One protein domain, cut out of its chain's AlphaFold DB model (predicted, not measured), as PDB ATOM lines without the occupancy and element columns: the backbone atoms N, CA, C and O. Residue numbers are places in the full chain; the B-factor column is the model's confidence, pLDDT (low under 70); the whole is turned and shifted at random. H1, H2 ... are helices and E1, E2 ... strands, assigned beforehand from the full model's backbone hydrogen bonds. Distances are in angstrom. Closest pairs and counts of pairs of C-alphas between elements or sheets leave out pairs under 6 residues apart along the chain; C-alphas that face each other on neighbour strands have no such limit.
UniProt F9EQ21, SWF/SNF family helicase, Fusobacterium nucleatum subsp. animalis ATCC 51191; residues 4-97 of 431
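What this domain is: This is residues 4 to 97 of the 431 residues of the protein "SWF/SNF family helicase" of Fusobacterium nucleatum subsp. animalis ATCC 51191 (UniProt F9EQ21). A long helix, H2, with the small strand hairpin E3 and E4 and the helix H3 beside part of it makes one end of a loose model, and a separate two-stranded hairpin, E1 and E2, makes the other end, with residues 18 to 23 sticking out. The short helices H1 and H5 lie at the two ends of the printed part and touch no other helix, while H4, residues 83 to 86, has its centre nearest to the mean of the C-alphas, at 9.5 A. The 94 printed residues hold, in order, H1 E1 E2 H2 E3 E4 H3 H4 H5; both two-stranded sheets are antiparallel, and the class is mixed, helices and strands. The whole is loose, with a radius of gyration of the C-alphas of 15.4 A and spans of 45 by 31 by 20 A.

Where its parts are: H1, residues 4 to 8, begins at C-alpha 4 (184.175, 177.859, 84.135). E1, residues 13 to 18, is 15.6 A long and E2, residues 23 to 28, 16.2 A. H2, residues 34 to 51, is 25.9 A long. E3 is residues 58 to 60, E4 66 to 68. H3, residues 70 to 79, is 14.2 A long. H4 is residues 83 to 86; H5, residues 93 to 97, ends at C-alpha 97 (180.134, 156.132, 69.116).

How they stand to each other: In the hairpin E1 and E2, N 14 and O 27 are 2.8 A apart, within hydrogen-bond range. H1 and H2 are apart. H2 touches H3 with residues 45 to 49 alone, about perpendicular at 75 degrees; the closest C-alphas, Gln 49 and Leu 72, are 6.5 A apart. H2 and E4 are near each other. In the hairpin E3 and E4, N 67 and O 59 are 2.8 A apart, within hydrogen-bond range. H3 and H4 meet only through their link; H4 and H5 are apart. Every O i to N i+4 pair is within range in H1, H2 and H3; H5 has 0 of 1, with 1 of 2 O i to N i+3 pairs, and H4 is too short for such a pair.

The domain as a whole: The C-alphas farthest apart, of Lys 22 and Lys 55, are 46.4 A apart. The printed part has no cut, and no link is long. Mean pLDDT of the printed part is 72.0; residues 4 to 13, 15 to 25 and 91 to 97 are among those under 70.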
ATOM      1  N   ASP A   4     183.839 176.437  84.140       56.47
ATOM      2  CA  ASP A   4     184.175 177.859  84.135       56.47
ATOM      3  C   ASP A   4     183.749 178.531  82.830       56.47
ATOM      4  O   ASP A   4     183.430 179.717  82.818       56.47
ATOM      5  N   PHE A   5     183.651 177.786  81.725       62.25
ATOM      6  CA  PHE A   5     183.137 178.322  80.468       62.25
ATOM      7  C   PHE A   5     181.653 178.705  80.569       62.25
ATOM      8  O   PHE A   5     181.281 179.757  80.052       62.25
ATOM      9  N   PHE A   6     180.805 177.927  81.247       62.25
ATOM     10  CA  PHE A   6     179.382 178.271  81.374       62.25
ATOM     11  C   PHE A   6     179.166 179.496  82.268       62.25
ATOM     12  O   PHE A   6     178.419 180.401  81.893       62.25
ATOM     13  N   ILE A   7     179.887 179.571  83.393       62.34
ATOM     14  CA  ILE A   7     179.827 180.711  84.320       62.34
ATOM     15  C   ILE A   7     180.403 181.971  83.669       62.34
ATOM     16  O   ILE A   7     179.763 183.023  83.662       62.34
ATOM     17  N   LYS A   8     181.597 181.874  83.072       64.06
ATOM     18  CA  LYS A   8     182.303 183.014  82.469       64.06
ATOM     19  C   LYS A   8     181.565 183.605  81.269       64.06
ATOM     20  O   LYS A   8     181.714 184.794  81.007       64.06
ATOM     21  N   ASN A   9     180.780 182.797  80.556       64.12
ATOM     22  CA  ASN A   9     180.020 183.239  79.385       64.12
ATOM     23  C   ASN A   9     178.523 183.465  79.667       64.12
ATOM     24  O   ASN A   9     177.773 183.658  78.715       64.12
ATOM     25  N   GLN A  10     178.086 183.455  80.938       63.59
ATOM     26  CA  GLN A  10     176.683 183.673  81.339       63.59
ATOM     27  C   GLN A  10     175.690 182.787  80.568       63.59
ATOM     28  O   GLN A  10     174.611 183.218  80.156       63.59
ATOM     29  N   ILE A  11     176.069 181.533  80.324       63.59
ATOM     30  CA  ILE A  11     175.216 180.593  79.601       63.59
ATOM     31  C   ILE A  11     174.191 180.052  80.599       63.59
ATOM     32  O   ILE A  11     174.434 179.070  81.291       63.59
ATOM     33  N   GLU A  12     173.050 180.730  80.697       65.50
ATOM     34  CA  GLU A  12     171.963 180.391  81.632       65.50
ATOM     35  C   GLU A  12     170.897 179.476  81.014       65.50
ATOM     36  O   GLU A  12     170.031 178.954  81.717       65.50
ATOM     37  N   THR A  13     170.924 179.294  79.691       66.56
ATOM     38  CA  THR A  13     169.898 178.560  78.947       66.56
ATOM     39  C   THR A  13     170.512 177.634  77.904       66.56
ATOM     40  O   THR A  13     171.493 177.973  77.244       66.56
ATOM     41  N   VAL A  14     169.919 176.452  77.755       70.25
ATOM     42  CA  VAL A  14     170.215 175.491  76.694       70.25
ATOM     43  C   VAL A  14     169.029 175.470  75.748       70.25
ATOM     44  O   VAL A  14     167.883 175.332  76.174       70.25
ATOM     45  N   LEU A  15     169.320 175.617  74.461       59.16
ATOM     46  CA  LEU A  15     168.331 175.552  73.400       59.16
ATOM     47  C   LEU A  15     168.418 174.169  72.755       59.16
ATOM     48  O   LEU A  15     169.407 173.838  72.103       59.16
ATOM     49  N   THR A  16     167.402 173.348  72.991       60.56
ATOM     50  CA  THR A  16     167.320 171.976  72.495       60.56
ATOM     51  C   THR A  16     166.432 171.971  71.259       60.56
ATOM     52  O   THR A  16     165.290 172.432  71.296       60.56
ATOM     53  N   VAL A  17     166.966 171.493  70.135       53.16
ATOM     54  CA  VAL A  17     166.225 171.412  68.872       53.16
ATOM     55  C   VAL A  17     165.554 170.046  68.801       53.16
ATOM     56  O   VAL A  17     166.225 169.029  68.637       53.16
ATOM     57  N   ASN A  18     164.227 170.014  68.917       50.75
ATOM     58  CA  ASN A  18     163.446 168.812  68.653       50.75
ATOM     59  C   ASN A  18     163.122 168.771  67.151       50.75
ATOM     60  O   ASN A  18     162.143 169.367  66.693       50.75
ATOM     61  N   GLU A  19     163.978 168.100  66.375       45.28
ATOM     62  CA  GLU A  19     163.845 168.010  64.912       45.28
ATOM     63  C   GLU A  19     162.571 167.274  64.463       45.28
ATOM     64  O   GLU A  19     162.048 167.561  63.385       45.28
ATOM     65  N   LEU A  20     162.032 166.380  65.299       35.75
ATOM     66  CA  LEU A  20     160.811 165.622  65.014       35.75
ATOM     67  C   LEU A  20     159.552 166.490  65.147       35.75
ATOM     68  O   LEU A  20     158.663 166.416  64.302       35.75
ATOM     69  N   GLU A  21     159.494 167.352  66.164       46.03
ATOM     70  CA  GLU A  21     158.358 168.263  66.376       46.03
ATOM     71  C   GLU A  21     158.527 169.636  65.711       46.03
ATOM     72  O   GLU A  21     157.610 170.456  65.752       46.03
ATOM     73  N   LYS A  22     159.696 169.914  65.116       55.22
ATOM     74  CA  LYS A  22     160.101 171.255  64.654       55.22
ATOM     75  C   LYS A  22     159.954 172.328  65.746       55.22
ATOM     76  O   LYS A  22     159.603 173.472  65.453       55.22
ATOM     77  N   LYS A  23     160.216 171.968  67.004       48.62
ATOM     78  CA  LYS A  23     160.136 172.880  68.155       48.62
ATOM     79  C   LYS A  23     161.514 173.147  68.747       48.62
ATOM     80  O   LYS A  23     162.383 172.278  68.759       48.62
ATOM     81  N   LEU A  24     161.685 174.367  69.246       53.03
ATOM     82  CA  LEU A  24     162.852 174.792  70.009       53.03
ATOM     83  C   LEU A  24     162.448 174.867  71.480       53.03
ATOM     84  O   LEU A  24     161.590 175.675  71.834       53.03
ATOM     85  N   GLU A  25     163.051 174.036  72.322       61.34
ATOM     86  CA  GLU A  25     162.872 174.106  73.771       61.34
ATOM     87  C   GLU A  25     164.026 174.877  74.399       61.34
ATOM     88  O   GLU A  25     165.193 174.539  74.205       61.34
ATOM     89  N   ILE A  26     163.694 175.924  75.153       70.94
ATOM     90  CA  ILE A  26     164.664 176.729  75.894       70.94
ATOM     91  C   ILE A  26     164.558 176.334  77.365       70.94
ATOM     92  O   ILE A  26     163.594 176.693  78.040       70.94
ATOM     93  N   SER A  27     165.562 175.620  77.858       70.69
ATOM     94  CA  SER A  27     165.625 175.140  79.239       70.69
ATOM     95  C   SER A  27     166.668 175.933  80.017       70.69
ATOM     96  O   SER A  27     167.789 176.111  79.543       70.69
ATOM     97  N   LYS A  28     166.331 176.414  81.219       70.75
ATOM     98  CA  LYS A  28     167.313 177.055  82.108       70.75
ATOM     99  C   LYS A  28     168.240 176.009  82.722       70.75
ATOM    100  O   LYS A  28     167.779 174.953  83.149       70.75
ATOM    101  N   ILE A  29     169.530 176.320  82.800       69.31
ATOM    102  CA  ILE A  29     170.502 175.480  83.504       69.31
ATOM    103  C   ILE A  29     170.316 175.709  85.006       69.31
ATOM    104  O   ILE A  29     170.519 176.818  85.496       69.31
ATOM    105  N   ASN A  30     169.914 174.668  85.736       69.12
ATOM    106  CA  ASN A  30     169.806 174.726  87.189       69.12
ATOM    107  C   ASN A  30     171.156 174.366  87.825       69.12
ATOM    108  O   ASN A  30     171.581 173.216  87.760       69.12
ATOM    109  N   LEU A  31     171.824 175.353  88.426       67.75
ATOM    110  CA  LEU A  31     173.109 175.176  89.113       67.75
ATOM    111  C   LEU A  31     172.979 175.191  90.645       67.75
ATOM    112  O   LEU A  31     173.961 174.935  91.338       67.75
ATOM    113  N   GLU A  32     171.788 175.465  91.189       68.50
ATOM    114  CA  GLU A  32     171.581 175.631  92.636       68.50
ATOM    115  C   GLU A  32     171.811 174.325  93.419       68.50
ATOM    116  O   GLU A  32     172.246 174.361  94.568       68.50
ATOM    117  N   ASN A  33     171.595 173.170  92.777       70.06
ATOM    118  CA  ASN A  33     171.680 171.838  93.391       70.06
ATOM    119  C   ASN A  33     172.918 171.020  92.980       70.06
ATOM    120  O   ASN A  33     173.011 169.841  93.322       70.06
ATOM    121  N   LEU A  34     173.896 171.631  92.304       73.00
ATOM    122  CA  LEU A  34     175.019 170.924  91.673       73.00
ATOM    123  C   LEU A  34     175.768 169.973  92.623       73.00
ATOM    124  O   LEU A  34     176.123 168.861  92.246       73.00
ATOM    125  N   SER A  35     176.004 170.388  93.867       74.19
ATOM    126  CA  SER A  35     176.699 169.572  94.872       74.19
ATOM    127  C   SER A  35     175.890 168.343  95.306       74.19
ATOM    128  O   SER A  35     176.469 167.278  95.528       74.19
ATOM    129  N   SER A  36     174.561 168.464  95.386       79.06
ATOM    130  CA  SER A  36     173.650 167.347  95.660       79.06
ATOM    131  C   SER A  36     173.598 166.375  94.479       79.06
ATOM    132  O   SER A  36     173.729 165.166  94.667       79.06
ATOM    133  N   ASP A  37     173.486 166.899  93.260       81.94
ATOM    134  CA  ASP A  37     173.406 166.099  92.034       81.94
ATOM    135  C   ASP A  37     174.716 165.335  91.781       81.94
ATOM    136  O   ASP A  37     174.717 164.131  91.507       81.94
ATOM    137  N   MET A  38     175.861 165.993  91.997       82.19
ATOM    138  CA  MET A  38     177.177 165.350  91.969       82.19
ATOM    139  C   MET A  38     177.280 164.227  93.002       82.19
ATOM    140  O   MET A  38     177.800 163.151  92.702       82.19
ATOM    141  N   PHE A  39     176.753 164.430  94.211       83.12
ATOM    142  CA  PHE A  39     176.745 163.393  95.239       83.12
ATOM    143  C   PHE A  39     175.899 162.172  94.833       83.12
ATOM    144  O   PHE A  39     176.313 161.036  95.089       83.12
ATOM    145  N   GLU A  40     174.758 162.368  94.160       84.44
ATOM    146  CA  GLU A  40     173.960 161.262  93.609       84.44
ATOM    147  C   GLU A  40     174.761 160.440  92.590       84.44
ATOM    148  O   GLU A  40     174.834 159.212  92.710       84.44
ATOM    149  N   ILE A  41     175.421 161.101  91.634       87.50
ATOM    150  CA  ILE A  41     176.222 160.431  90.597       87.50
ATOM    151  C   ILE A  41     177.396 159.668  91.228       87.50
ATOM    152  O   ILE A  41     177.651 158.508  90.897       87.50
ATOM    153  N   VAL A  42     178.080 160.261  92.208       87.81
ATOM    154  CA  VAL A  42     179.187 159.607  92.925       87.81
ATOM    155  C   VAL A  42     178.715 158.376  93.699       87.81
ATOM    156  O   VAL A  42     179.415 157.359  93.746       87.81
ATOM    157  N   LYS A  43     177.511 158.413  94.279       87.44
ATOM    158  CA  LYS A  43     176.918 157.258  94.966       87.44
ATOM    159  C   LYS A  43     176.663 156.100  93.999       87.44
ATOM    160  O   LYS A  43     176.937 154.947  94.349       87.44
ATOM    161  N   VAL A  44     176.191 156.403  92.789       86.56
ATOM    162  CA  VAL A  44     176.014 155.429  91.704       86.56
ATOM    163  C   VAL A  44     177.359 154.816  91.302       86.56
ATOM    164  O   VAL A  44     177.507 153.592  91.320       86.56
ATOM    165  N   LEU A  45     178.379 155.643  91.062       89.06
ATOM    166  CA  LEU A  45     179.731 155.187  90.713       89.06
ATOM    167  C   LEU A  45     180.368 154.329  91.810       89.06
ATOM    168  O   LEU A  45     180.962 153.293  91.523       89.06
ATOM    169  N   THR A  46     180.184 154.697  93.078       86.75
ATOM    170  CA  THR A  46     180.680 153.918  94.223       86.75
ATOM    171  C   THR A  46     180.024 152.535  94.285       86.75
ATOM    172  O   THR A  46     180.680 151.539  94.601       86.75
ATOM    173  N   LYS A  47     178.719 152.453  93.994       86.38
ATOM    174  CA  LYS A  47     177.973 151.189  93.952       86.38
ATOM    175  C   LYS A  47     178.449 150.314  92.792       86.38
ATOM    176  O   LYS A  47     178.726 149.133  93.007       86.38
ATOM    177  N   LEU A  48     178.603 150.900  91.605       85.62
ATOM    178  CA  LEU A  48     179.146 150.225  90.429       85.62
ATOM    179  C   LEU A  48     180.548 149.683  90.696       85.62
ATOM    180  O   LEU A  48     180.771 148.490  90.514       85.62
ATOM    181  N   GLN A  49     181.452 150.514  91.219       87.56
ATOM    182  CA  GLN A  49     182.827 150.131  91.534       87.56
ATOM    183  C   GLN A  49     182.880 148.908  92.467       87.56
ATOM    184  O   GLN A  49     183.670 147.991  92.246       87.56
ATOM    185  N   LYS A  50     182.000 148.854  93.479       84.94
ATOM    186  CA  LYS A  50     181.870 147.685  94.366       84.94
ATOM    187  C   LYS A  50     181.375 146.440  93.632       84.94
ATOM    188  O   LYS A  50     181.857 145.352  93.927       84.94
ATOM    189  N   SER A  51     180.433 146.589  92.699       81.56
ATOM    190  CA  SER A  51     179.873 145.459  91.945       81.56
ATOM    191  C   SER A  51     180.887 144.791  91.013       81.56
ATOM    192  O   SER A  51     180.835 143.579  90.835       81.56
ATOM    193  N   ILE A  52     181.846 145.561  90.489       82.56
ATOM    194  CA  ILE A  52     182.907 145.071  89.595       82.56
ATOM    195  C   ILE A  52     184.220 144.742  90.318       82.56
ATOM    196  O   ILE A  52     185.196 144.359  89.685       82.56
ATOM    197  N   GLY A  53     184.262 144.882  91.646       81.50
ATOM    198  CA  GLY A  53     185.429 144.522  92.457       81.50
ATOM    199  C   GLY A  53     186.634 145.460  92.320       81.50
ATOM    200  O   GLY A  53     187.722 145.114  92.782       81.50
ATOM    201  N   LEU A  54     186.467 146.645  91.726       82.00
ATOM    202  CA  LEU A  54     187.563 147.595  91.552       82.00
ATOM    203  C   LEU A  54     187.750 148.511  92.778       82.00
ATOM    204  O   LEU A  54     186.853 148.713  93.604       82.00
ATOM    205  N   LYS A  55     188.950 149.082  92.922       75.56
ATOM    206  CA  LYS A  55     189.278 150.093  93.940       75.56
ATOM    207  C   LYS A  55     189.805 151.354  93.262       75.56
ATOM    208  O   LYS A  55     190.627 151.253  92.359       75.56
ATOM    209  N   SER A  56     189.355 152.516  93.738       74.00
ATOM    210  CA  SER A  56     189.801 153.846  93.287       74.00
ATOM    211  C   SER A  56     189.707 154.036  91.769       74.00
ATOM    212  O   SER A  56     190.683 154.371  91.106       74.00
ATOM    213  N   SER A  57     188.528 153.767  91.212       80.62
ATOM    214  CA  SER A  57     188.321 153.643  89.760       80.62
ATOM    215  C   SER A  57     187.741 154.893  89.111       80.62
ATOM    216  O   SER A  57     187.533 154.925  87.900       80.62
ATOM    217  N   TYR A  58     187.492 155.924  89.913       85.50
ATOM    218  CA  TYR A  58     187.125 157.246  89.448       85.50
ATOM    219  C   TYR A  58     187.864 158.321  90.247       85.50
ATOM    220  O   TYR A  58     188.207 158.122  91.413       85.50
ATOM    221  N   PHE A  59     188.097 159.459  89.606       84.25
ATOM    222  CA  PHE A  59     188.676 160.660  90.192       84.25
ATOM    223  C   PHE A  59     187.764 161.845  89.882       84.25
ATOM    224  O   PHE A  59     187.210 161.917  88.787       84.25
ATOM    225  N   ILE A  60     187.595 162.746  90.845       82.38
ATOM    226  CA  ILE A  60     186.850 163.990  90.651       82.38
ATOM    227  C   ILE A  60     187.863 165.120  90.719       82.38
ATOM    228  O   ILE A  60     188.557 165.252  91.726       82.38
ATOM    229  N   ASP A  61     187.960 165.889  89.645       79.06
ATOM    230  CA  ASP A  61     188.832 167.057  89.596       79.06
ATOM    231  C   ASP A  61     188.160 168.291  90.223       79.06
ATOM    232  O   ASP A  61     186.948 168.321  90.450       79.06
ATOM    233  N   ASN A  62     188.948 169.336  90.464       70.56
ATOM    234  CA  ASN A  62     188.523 170.609  91.047       70.56
ATOM    235  C   ASN A  62     187.470 171.344  90.198       70.56
ATOM    236  O   ASN A  62     186.736 172.179  90.719       70.56
ATOM    237  N   GLU A  63     187.368 171.008  88.911       68.00
ATOM    238  CA  GLU A  63     186.374 171.530  87.963       68.00
ATOM    239  C   GLU A  63     185.108 170.649  87.870       68.00
ATOM    240  O   GLU A  63     184.340 170.744  86.916       68.00
ATOM    241  N   ASN A  64     184.876 169.759  88.845       72.50
ATOM    242  CA  ASN A  64     183.764 168.795  88.869       72.50
ATOM    243  C   ASN A  64     183.771 167.778  87.711       72.50
ATOM    244  O   ASN A  64     182.766 167.109  87.457       72.50
ATOM    245  N   PHE A  65     184.905 167.597  87.031       77.81
ATOM    246  CA  PHE A  65     185.062 166.515  86.064       77.81
ATOM    247  C   PHE A  65     185.199 165.177  86.773       77.81
ATOM    248  O   PHE A  65     186.113 164.974  87.570       77.81
ATOM    249  N   ILE A  66     184.322 164.237  86.424       83.75
ATOM    250  CA  ILE A  66     184.445 162.847  86.850       83.75
ATOM    251  C   ILE A  66     185.217 162.079  85.779       83.75
ATOM    252  O   ILE A  66     184.723 161.835  84.679       83.75
ATOM    253  N   ILE A  67     186.434 161.676  86.117       82.56
ATOM    254  CA  ILE A  67     187.297 160.856  85.275       82.56
ATOM    255  C   ILE A  67     187.130 159.405  85.714       82.56
ATOM    256  O   ILE A  67     187.426 159.059  86.855       82.56
ATOM    257  N   LEU A  68     186.651 158.554  84.808       85.75
ATOM    258  CA  LEU A  68     186.435 157.126  85.047       85.75
ATOM    259  C   LEU A  68     187.552 156.311  84.394       85.75
ATOM    260  O   LEU A  68     187.954 156.603  83.265       85.75
ATOM    261  N   ASN A  69     188.026 155.260  85.065       84.62
ATOM    262  CA  ASN A  69     188.854 154.258  84.396       84.62
ATOM    263  C   ASN A  69     188.021 153.505  83.341       84.62
ATOM    264  O   ASN A  69     186.798 153.449  83.431       84.62
ATOM    265  N   GLU A  70     188.672 152.905  82.343       79.88
ATOM    266  CA  GLU A  70     187.976 152.323  81.186       79.88
ATOM    267  C   GLU A  70     186.935 151.254  81.565       79.88
ATOM    268  O   GLU A  70     185.840 151.233  81.004       79.88
ATOM    269  N   GLU A  71     187.243 150.385  82.529       79.25
ATOM    270  CA  GLU A  71     186.329 149.322  82.964       79.25
ATOM    271  C   GLU A  71     185.092 149.875  83.686       79.25
ATOM    272  O   GLU A  71     183.969 149.503  83.343       79.25
ATOM    273  N   LEU A  72     185.265 150.813  84.628       84.25
ATOM    274  CA  LEU A  72     184.134 151.473  85.285       84.25
ATOM    275  C   LEU A  72     183.356 152.344  84.296       84.25
ATOM    276  O   LEU A  72     182.136 152.405  84.388       84.25
ATOM    277  N   ALA A  73     184.034 152.992  83.346       83.06
ATOM    278  CA  ALA A  73     183.397 153.794  82.307       83.06
ATOM    279  C   ALA A  73     182.478 152.938  81.430       83.06
ATOM    280  O   ALA A  73     181.335 153.325  81.201       83.06
ATOM    281  N   LYS A  74     182.938 151.758  80.989       76.38
ATOM    282  CA  LYS A  74     182.115 150.810  80.219       76.38
ATOM    283  C   LYS A  74     180.864 150.407  80.992       76.38
ATOM    284  O   LYS A  74     179.763 150.492  80.454       76.38
ATOM    285  N   GLU A  75     181.015 150.029  82.257       80.94
ATOM    286  CA  GLU A  75     179.887 149.617  83.097       80.94
ATOM    287  C   GLU A  75     178.938 150.772  83.427       80.94
ATOM    288  O   GLU A  75     177.723 150.594  83.404       80.94
ATOM    289  N   PHE A  76     179.467 151.971  83.673       85.31
ATOM    290  CA  PHE A  76     178.668 153.168  83.910       85.31
ATOM    291  C   PHE A  76     177.847 153.550  82.680       85.31
ATOM    292  O   PHE A  76     176.640 153.755  82.792       85.31
ATOM    293  N   VAL A  77     178.475 153.582  81.501       79.62
ATOM    294  CA  VAL A  77     177.790 153.857  80.231       79.62
ATOM    295  C   VAL A  77     176.715 152.806  79.959       79.62
ATOM    296  O   VAL A  77     175.608 153.160  79.566       79.62
ATOM    297  N   LYS A  78     177.022 151.527  80.206       70.50
ATOM    298  CA  LYS A  78     176.102 150.412  79.970       70.50
ATOM    299  C   LYS A  78     174.898 150.423  80.917       70.50
ATOM    300  O   LYS A  78     173.778 150.228  80.464       70.50
ATOM    301  N   LYS A  79     175.119 150.617  82.221       74.12
ATOM    302  CA  LYS A  79     174.093 150.361  83.248       74.12
ATOM    303  C   LYS A  79     173.403 151.606  83.772       74.12
ATOM    304  O   LYS A  79     172.218 151.547  84.079       74.12
ATOM    305  N   GLU A  80     174.121 152.715  83.908       80.75
ATOM    306  CA  GLU A  80     173.667 153.850  84.723       80.75
ATOM    307  C   GLU A  80     173.473 155.131  83.909       80.75
ATOM    308  O   GLU A  80     172.574 155.912  84.212       80.75
ATOM    309  N   LEU A  81     174.243 155.339  82.833       79.94
ATOM    310  CA  LEU A  81     174.173 156.564  82.033       79.94
ATOM    311  C   LEU A  81     172.759 156.830  81.505       79.94
ATOM    312  O   LEU A  81     172.292 157.960  81.575       79.94
ATOM    313  N   LEU A  82     172.047 155.808  81.022       67.88
ATOM    314  CA  LEU A  82     170.672 156.000  80.554       67.88
ATOM    315  C   LEU A  82     169.667 156.253  81.673       67.88
ATOM    316  O   LEU A  82     168.697 156.968  81.444       67.88
ATOM    317  N   GLN A  83     169.885 155.722  82.876       71.00
ATOM    318  CA  GLN A  83     168.985 155.974  84.006       71.00
ATOM    319  C   GLN A  83     169.002 157.457  84.398       71.00
ATOM    320  O   GLN A  83     167.995 158.003  84.842       71.00
ATOM    321  N   LEU A  84     170.126 158.140  84.155       75.19
ATOM    322  CA  LEU A  84     170.246 159.574  84.386       75.19
ATOM    323  C   LEU A  84     169.342 160.400  83.463       75.19
ATOM    324  O   LEU A  84     168.983 161.504  83.852       75.19
ATOM    325  N   THR A  85     168.900 159.878  82.310       65.69
ATOM    326  CA  THR A  85     167.995 160.617  81.401       65.69
ATOM    327  C   THR A  85     166.637 160.945  82.021       65.69
ATOM    328  O   THR A  85     166.008 161.917  81.616       65.69
ATOM    329  N   GLY A  86     166.199 160.186  83.034       65.25
ATOM    330  CA  GLY A  86     164.952 160.461  83.755       65.25
ATOM    331  C   GLY A  86     165.010 161.703  84.651       65.25
ATOM    332  O   GLY A  86     163.971 162.261  84.988       65.25
ATOM    333  N   LYS A  87     166.214 162.156  85.030       70.31
ATOM    334  CA  LYS A  87     166.425 163.347  85.874       70.31
ATOM    335  C   LYS A  87     167.244 164.451  85.197       70.31
ATOM    336  O   LYS A  87     167.107 165.615  85.559       70.31
ATOM    337  N   TYR A  88     168.102 164.097  84.244       72.94
ATOM    338  CA  TYR A  88     169.109 164.973  83.652       72.94
ATOM    339  C   TYR A  88     169.045 164.932  82.125       72.94
ATOM    340  O   TYR A  88     168.882 163.875  81.519       72.94
ATOM    341  N   SER A  89     169.270 166.080  81.483       65.38
ATOM    342  CA  SER A  89     169.517 166.127  80.040       65.38
ATOM    343  C   SER A  89     170.981 165.788  79.757       65.38
ATOM    344  O   SER A  89     171.888 166.454  80.258       65.38
ATOM    345  N   ILE A  90     171.222 164.731  78.977       73.06
ATOM    346  CA  ILE A  90     172.571 164.224  78.694       73.06
ATOM    347  C   ILE A  90     173.033 164.721  77.326       73.06
ATOM    348  O   ILE A  90     172.411 164.436  76.304       73.06
ATOM    349  N   ILE A  91     174.170 165.418  77.300       67.56
ATOM    350  CA  ILE A  91     174.763 166.006  76.091       67.56
ATOM    351  C   ILE A  91     176.089 165.300  75.779       67.56
ATOM    352  O   ILE A  91     176.850 164.966  76.685       67.56
ATOM    353  N   GLY A  92     176.400 165.097  74.494       64.88
ATOM    354  CA  GLY A  92     177.683 164.525  74.064       64.88
ATOM    355  C   GLY A  92     177.682 163.003  73.875       64.88
ATOM    356  O   GLY A  92     178.749 162.405  73.712       64.88
ATOM    357  N   THR A  93     176.510 162.359  73.896       63.88
ATOM    358  CA  THR A  93     176.358 160.911  73.660       63.88
ATOM    359  C   THR A  93     176.785 160.496  72.249       63.88
ATOM    360  O   THR A  93     177.208 159.363  72.038       63.88
ATOM    361  N   ASP A  94     176.800 161.423  71.292       57.22
ATOM    362  CA  ASP A  94     177.370 161.264  69.953       57.22
ATOM    363  C   ASP A  94     178.862 160.885  69.976       57.22
ATOM    364  O   ASP A  94     179.343 160.185  69.082       57.22
ATOM    365  N   ARG A  95     179.597 161.271  71.027       58.06
ATOM    366  CA  ARG A  95     181.013 160.919  71.208       58.06
ATOM    367  C   ARG A  95     181.220 159.506  71.752       58.06
ATOM    368  O   ARG A  95     182.320 158.966  71.623       58.06
ATOM    369  N   LEU A  96     180.171 158.880  72.295       59.47
ATOM    370  CA  LEU A  96     180.187 157.484  72.750       59.47
ATOM    371  C   LEU A  96     180.145 156.483  71.586       59.47
ATOM    372  O   LEU A  96     180.360 155.293  71.809       59.47
ATOM    373  N   ARG A  97     179.997 156.952  70.335       51.31
ATOM    374  CA  ARG A  97     180.134 156.132  69.116       51.31
ATOM    375  C   ARG A  97     181.437 155.323  69.068       51.31
ATOM    376  O   ARG A  97     181.443 154.243  68.498       51.31
TER     377      ARG A  97